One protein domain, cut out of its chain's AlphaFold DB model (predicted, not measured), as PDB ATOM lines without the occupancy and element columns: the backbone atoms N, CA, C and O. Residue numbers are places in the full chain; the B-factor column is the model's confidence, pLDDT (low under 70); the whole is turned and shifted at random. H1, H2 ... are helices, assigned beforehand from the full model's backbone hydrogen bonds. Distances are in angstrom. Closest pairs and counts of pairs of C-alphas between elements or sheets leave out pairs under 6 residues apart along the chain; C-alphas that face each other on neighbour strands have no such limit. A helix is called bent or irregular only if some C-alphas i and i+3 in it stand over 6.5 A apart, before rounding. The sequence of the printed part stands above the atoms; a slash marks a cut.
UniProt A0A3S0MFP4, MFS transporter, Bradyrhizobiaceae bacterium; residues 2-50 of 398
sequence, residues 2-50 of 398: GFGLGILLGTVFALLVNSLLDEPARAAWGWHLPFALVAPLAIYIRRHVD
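AT A GLANCE: This is residues 2 to 50 of the 398 residues of the protein "MFS transporter" of Bradyrhizobiaceae bacterium (UniProt A0A3S0MFP4). Two long helices, H1 and H3, form a narrow V, with the short helix H2 at its closed end. The open ends stick out: residues 2 to 9 of H1, and residues 35 to 50, of which 35 to 48 belong to H3. The 49 printed residues hold three named helices, H1, H2, H3 in chain order, and no named strand: all helix, loose, radius of gyration of the C-alphas 13.1 A, spans 43 by 21 by 12 A.

IN THESE COORDINATES: H1, residues 2 to 20, begins at C-alpha (177.168, 265.390, 203.572) and is 26.5 A long. H2 is residues 23 to 28. H3, residues 30 to 48, is 29.4 A long and ends at C-alpha (169.949, 251.307, 199.516); it is irregular, but only just: C-alphas 31 and 34 are 6.8 A apart.

HOW THE PARTS SIT: H1, with residues 10 to 17 alone, and H3, with residues 30 to 34 alone, only just touch, with 3 pairs of C-alphas within 8 A; the closest, Val 17 and Gly 30, are 7.1 A apart. They run opposite ways at a shallow tilt of 32 degrees, only just short of steep. H1 and H2 are close but not clearly touching, the closest C-alphas, Val 17 and Arg 26, 7.4 A apart. H2 and H3 meet only through their link. Every O i to N i+4 pair is within hydrogen-bond range in H1 and H2, and 11 of 15 in H3.

THE WHOLE: The farthest C-alphas, Pro 24 and Asp 50, are 42.9 A apart. The printed part has no cut, and both links are tight. Residues 2 to 5 and 7 have pLDDT under 70.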
ATOM      1  N   GLY A   2     176.355 266.584 203.256       57.53
ATOM      2  CA  GLY A   2     177.168 265.390 203.572       57.53
ATOM      3  C   GLY A   2     178.682 265.616 203.737       57.53
ATOM      4  O   GLY A   2     179.278 265.063 204.652       57.53
ATOM      5  N   PHE A   3     179.300 266.483 202.925       60.53
ATOM      6  CA  PHE A   3     180.736 266.791 203.038       60.53
ATOM      7  C   PHE A   3     181.111 267.455 204.375       60.53
ATOM      8  O   PHE A   3     182.100 267.079 204.995       60.53
ATOM      9  N   GLY A   4     180.306 268.417 204.836       61.41
ATOM     10  CA  GLY A   4     180.585 269.161 206.067       61.41
ATOM     11  C   GLY A   4     180.406 268.322 207.333       61.41
ATOM     12  O   GLY A   4     181.302 268.240 208.170       61.41
ATOM     13  N   LEU A   5     179.289 267.591 207.411       67.81
ATOM     14  CA  LEU A   5     179.046 266.621 208.483       67.81
ATOM     15  C   LEU A   5     180.117 265.521 208.515       67.81
ATOM     16  O   LEU A   5     180.539 265.119 209.595       67.81
ATOM     17  N   GLY A   6     180.603 265.079 207.350       70.44
ATOM     18  CA  GLY A   6     181.702 264.117 207.254       70.44
ATOM     19  C   GLY A   6     183.009 264.627 207.866       70.44
ATOM     20  O   GLY A   6     183.670 263.880 208.581       70.44
ATOM     21  N   ILE A   7     183.359 265.900 207.650       68.06
ATOM     22  CA  ILE A   7     184.537 266.517 208.281       68.06
ATOM     23  C   ILE A   7     184.346 266.628 209.793       68.06
ATOM     24  O   ILE A   7     185.262 266.288 210.536       68.06
ATOM     25  N   LEU A   8     183.171 267.057 210.267       70.00
ATOM     26  CA  LEU A   8     182.894 267.167 211.703       70.00
ATOM     27  C   LEU A   8     182.997 265.807 212.401       70.00
ATOM     28  O   LEU A   8     183.733 265.674 213.376       70.00
ATOM     29  N   LEU A   9     182.333 264.782 211.858       79.12
ATOM     30  CA  LEU A   9     182.413 263.411 212.367       79.12
ATOM     31  C   LEU A   9     183.844 262.869 212.314       79.12
ATOM     32  O   LEU A   9     184.308 262.282 213.286       79.12
ATOM     33  N   GLY A  10     184.568 263.115 211.217       76.69
ATOM     34  CA  GLY A  10     185.976 262.740 211.087       76.69
ATOM     35  C   GLY A  10     186.876 263.431 212.117       76.69
ATOM     36  O   GLY A  10     187.772 262.797 212.664       76.69
ATOM     37  N   THR A  11     186.606 264.699 212.436       74.12
ATOM     38  CA  THR A  11     187.359 265.466 213.443       74.12
ATOM     39  C   THR A  11     187.101 264.937 214.852       74.12
ATOM     40  O   THR A  11     188.046 264.697 215.598       74.12
ATOM     41  N   VAL A  12     185.836 264.684 215.203       80.69
ATOM     42  CA  VAL A  12     185.457 264.076 216.492       80.69
ATOM     43  C   VAL A  12     186.069 262.683 216.634       80.69
ATOM     44  O   VAL A  12     186.610 262.344 217.683       80.69
ATOM     45  N   PHE A  13     186.045 261.892 215.563       84.44
ATOM     46  CA  PHE A  13     186.658 260.572 215.547       84.44
ATOM     47  C   PHE A  13     188.178 260.641 215.741       84.44
ATOM     48  O   PHE A  13     188.732 259.910 216.559       84.44
ATOM     49  N   ALA A  14     188.855 261.547 215.032       78.56
ATOM     50  CA  ALA A  14     190.286 261.765 215.196       78.56
ATOM     51  C   ALA A  14     190.633 262.194 216.630       78.56
ATOM     52  O   ALA A  14     191.613 261.703 217.181       78.56
ATOM     53  N   LEU A  15     189.830 263.063 217.254       81.94
ATOM     54  CA  LEU A  15     190.001 263.443 218.660       81.94
ATOM     55  C   LEU A  15     189.881 262.234 219.592       81.94
ATOM     56  O   LEU A  15     190.766 262.035 220.418       81.94
ATOM     57  N   LEU A  16     188.861 261.390 219.407       83.94
ATOM     58  CA  LEU A  16     188.667 260.171 220.198       83.94
ATOM     59  C   LEU A  16     189.848 259.204 220.072       83.94
ATOM     60  O   LEU A  16     190.370 258.736 221.079       83.94
ATOM     61  N   VAL A  17     190.308 258.934 218.848       85.25
ATOM     62  CA  VAL A  17     191.475 258.067 218.613       85.25
ATOM     63  C   VAL A  17     192.731 258.663 219.249       85.25
ATOM     64  O   VAL A  17     193.508 257.934 219.859       85.25
ATOM     65  N   ASN A  18     192.918 259.982 219.149       81.25
ATOM     66  CA  ASN A  18     194.058 260.672 219.748       81.25
ATOM     67  C   ASN A  18     194.021 260.713 221.282       81.25
ATOM     68  O   ASN A  18     195.085 260.817 221.880       81.25
ATOM     69  N   SER A  19     192.839 260.649 221.903       85.62
ATOM     70  CA  SER A  19     192.692 260.628 223.364       85.62
ATOM     71  C   SER A  19     192.690 259.223 223.971       85.62
ATOM     72  O   SER A  19     192.984 259.082 225.151       85.62
ATOM     73  N   LEU A  20     192.308 258.198 223.199       88.25
ATOM     74  CA  LEU A  20     192.127 256.824 223.686       88.25
ATOM     75  C   LEU A  20     193.313 255.897 223.389       88.25
ATOM     76  O   LEU A  20     193.444 254.871 224.051       88.25
ATOM     77  N   LEU A  21     194.136 256.208 222.381       88.69
ATOM     78  CA  LEU A  21     195.281 255.385 221.991       88.69
ATOM     79  C   LEU A  21     196.602 256.109 222.236       88.69
ATOM     80  O   LEU A  21     196.789 257.248 221.805       88.69
ATOM     81  N   ASP A  22     197.555 255.380 222.809       89.06
ATOM     82  CA  ASP A  22     198.945 255.817 222.900       89.06
ATOM     83  C   ASP A  22     199.600 255.887 221.511       89.06
ATOM     84  O   ASP A  22     199.217 255.187 220.564       89.06
ATOM     85  N   GLU A  23     200.635 256.720 221.384       86.06
ATOM     86  CA  GLU A  23     201.318 257.001 220.116       86.06
ATOM     87  C   GLU A  23     201.776 255.747 219.335       86.06
ATOM     88  O   GLU A  23     201.491 255.683 218.132       86.06
ATOM     89  N   PRO A  24     202.374 254.711 219.964       89.12
ATOM     90  CA  PRO A  24     202.782 253.500 219.254       89.12
ATOM     91  C   PRO A  24     201.591 252.723 218.678       89.12
ATOM     92  O   PRO A  24     201.644 252.248 217.545       89.12
ATOM     93  N   ALA A  25     200.489 252.621 219.429       85.44
ATOM     94  CA  ALA A  25     199.284 251.908 219.002       85.44
ATOM     95  C   ALA A  25     198.569 252.648 217.862       85.44
ATOM     96  O   ALA A  25     198.126 252.044 216.879       85.44
ATOM     97  N   ARG A  26     198.515 253.977 217.960       87.88
ATOM     98  CA  ARG A  26     197.940 254.851 216.938       87.88
ATOM     99  C   ARG A  26     198.693 254.747 215.606       87.88
ATOM    100  O   ARG A  26     198.046 254.649 214.562       87.88
ATOM    101  N   ALA A  27     200.028 254.709 215.643       85.56
ATOM    102  CA  ALA A  27     200.875 254.551 214.459       85.56
ATOM    103  C   ALA A  27     200.832 253.127 213.876       85.56
ATOM    104  O   ALA A  27     200.782 252.966 212.659       85.56
ATOM    105  N   ALA A  28     200.812 252.100 214.731       90.38
ATOM    106  CA  ALA A  28     200.817 250.708 214.289       90.38
ATOM    107  C   ALA A  28     199.505 250.301 213.604       90.38
ATOM    108  O   ALA A  28     199.528 249.719 212.520       90.38
ATOM    109  N   TRP A  29     198.354 250.601 214.219       89.00
ATOM    110  CA  TRP A  29     197.066 250.108 213.719       89.00
ATOM    111  C   TRP A  29     195.903 251.098 213.839       89.00
ATOM    112  O   TRP A  29     194.954 250.983 213.062       89.00
ATOM    113  N   GLY A  30     195.966 252.084 214.742       84.25
ATOM    114  CA  GLY A  30     194.853 253.009 215.001       84.25
ATOM    115  C   GLY A  30     194.374 253.795 213.773       84.25
ATOM    116  O   GLY A  30     193.189 254.104 213.662       84.25
ATOM    117  N   TRP A  31     195.253 254.044 212.799       83.25
ATOM    118  CA  TRP A  31     194.903 254.711 211.539       83.25
ATOM    119  C   TRP A  31     193.959 253.905 210.625       83.25
ATOM    120  O   TRP A  31     193.359 254.487 209.723       83.25
ATOM    121  N   HIS A  32     193.770 252.600 210.857       88.06
ATOM    122  CA  HIS A  32     192.829 251.771 210.090       88.06
ATOM    123  C   HIS A  32     191.371 251.930 210.549       88.06
ATOM    124  O   HIS A  32     190.451 251.681 209.768       88.06
ATOM    125  N   LEU A  33     191.141 252.351 211.800       87.38
ATOM    126  CA  LEU A  33     189.803 252.445 212.393       87.38
ATOM    127  C   LEU A  33     188.807 253.306 211.583       87.38
ATOM    128  O   LEU A  33     187.674 252.853 211.398       87.38
ATOM    129  N   PRO A  34     189.179 254.488 211.033       81.12
ATOM    130  CA  PRO A  34     188.280 255.253 210.170       81.12
ATOM    131  C   PRO A  34     187.822 254.455 208.942       81.12
ATOM    132  O   PRO A  34     186.648 254.485 208.581       81.12
ATOM    133  N   PHE A  35     188.725 253.698 208.309       82.88
ATOM    134  CA  PHE A  35     188.416 252.919 207.108       82.88
ATOM    135  C   PHE A  35     187.502 251.730 207.412       82.88
ATOM    136  O   PHE A  35     186.578 251.458 206.645       82.88
ATOM    137  N   ALA A  36     187.714 251.070 208.555       87.38
ATOM    138  CA  ALA A  36     186.880 249.965 209.017       87.38
ATOM    139  C   ALA A  36     185.418 250.384 209.274       87.38
ATOM    140  O   ALA A  36     184.516 249.575 209.083       87.38
ATOM    141  N   LEU A  37     185.174 251.644 209.655       84.25
ATOM    142  CA  LEU A  37     183.827 252.196 209.858       84.25
ATOM    143  C   LEU A  37     183.202 252.745 208.568       84.25
ATOM    144  O   LEU A  37     182.013 252.544 208.311       84.25
ATOM    145  N   VAL A  38     183.991 253.436 207.741       83.50
ATOM    146  CA  VAL A  38     183.490 254.071 206.512       83.50
ATOM    147  C   VAL A  38     183.130 253.033 205.448       83.50
ATOM    148  O   VAL A  38     182.141 253.221 204.742       83.50
ATOM    149  N   ALA A  39     183.876 251.929 205.329       86.06
ATOM    150  CA  ALA A  39     183.636 250.934 204.281       86.06
ATOM    151  C   ALA A  39     182.264 250.225 204.392       86.06
ATOM    152  O   ALA A  39     181.530 250.230 203.399       86.06
ATOM    153  N   PRO A  40     181.840 249.681 205.554       89.00
ATOM    154  CA  PRO A  40     180.509 249.089 205.709       89.00
ATOM    155  C   PRO A  40     179.389 250.101 205.483       89.00
ATOM    156  O   PRO A  40     178.406 249.786 204.815       89.00
ATOM    157  N   LEU A  41     179.552 251.330 205.985       86.19
ATOM    158  CA  LEU A  41     178.573 252.399 205.801       86.19
ATOM    159  C   LEU A  41     178.435 252.783 204.321       86.19
ATOM    160  O   LEU A  41     177.322 252.925 203.821       86.19
ATOM    161  N   ALA A  42     179.547 252.892 203.593       84.19
ATOM    162  CA  ALA A  42     179.539 253.159 202.159       84.19
ATOM    163  C   ALA A  42     178.876 252.021 201.364       84.19
ATOM    164  O   ALA A  42     178.117 252.295 200.433       84.19
ATOM    165  N   ILE A  43     179.121 250.757 201.738       88.88
ATOM    166  CA  ILE A  43     178.449 249.586 201.146       88.88
ATOM    167  C   ILE A  43     176.948 249.628 201.438       88.88
ATOM    168  O   ILE A  43     176.148 249.407 200.532       88.88
ATOM    169  N   TYR A  44     176.562 249.930 202.678       90.62
ATOM    170  CA  TYR A  44     175.165 250.049 203.078       90.62
ATOM    171  C   TYR A  44     174.449 251.126 202.259       90.62
ATOM    172  O   TYR A  44     173.445 250.822 201.620       90.62
ATOM    173  N   ILE A  45     175.004 252.342 202.196       86.12
ATOM    174  CA  ILE A  45     174.438 253.447 201.411       86.12
ATOM    175  C   ILE A  45     174.325 253.049 199.936       86.12
ATOM    176  O   ILE A  45     173.261 253.192 199.347       86.12
ATOM    177  N   ARG A  46     175.379 252.473 199.340       84.75
ATOM    178  CA  ARG A  46     175.345 252.037 197.932       84.75
ATOM    179  C   ARG A  46     174.308 250.958 197.635       84.75
ATOM    180  O   ARG A  46     173.876 250.866 196.496       84.75
ATOM    181  N   ARG A  47     173.941 250.131 198.616       89.19
ATOM    182  CA  ARG A  47     172.919 249.086 198.450       89.19
ATOM    183  C   ARG A  47     171.485 249.601 198.587       89.19
ATOM    184  O   ARG A  47     170.585 248.898 198.155       89.19
ATOM    185  N   HIS A  48     171.280 250.769 199.196       87.50
ATOM    186  CA  HIS A  48     169.949 251.307 199.516       87.50
ATOM    187  C   HIS A  48     169.621 252.614 198.781       87.50
ATOM    188  O   HIS A  48     168.557 253.184 198.997       87.50
ATOM    189  N   VAL A  49     170.534 253.125 197.953       83.31
ATOM    190  CA  VAL A  49     170.272 254.273 197.082       83.31
ATOM    191  C   VAL A  49     169.829 253.739 195.728       83.31
ATOM    192  O   VAL A  49     170.641 253.181 194.992       83.31
ATOM    193  N   ASP A  50     168.547 253.913 195.423       78.31
ATOM    194  CA  ASP A  50     167.988 253.580 194.116       78.31
ATOM    195  C   ASP A  50     168.538 254.506 193.022       78.31
ATOM    196  O   ASP A  50     168.844 255.683 193.252       78.31
TER     197      ASP A  50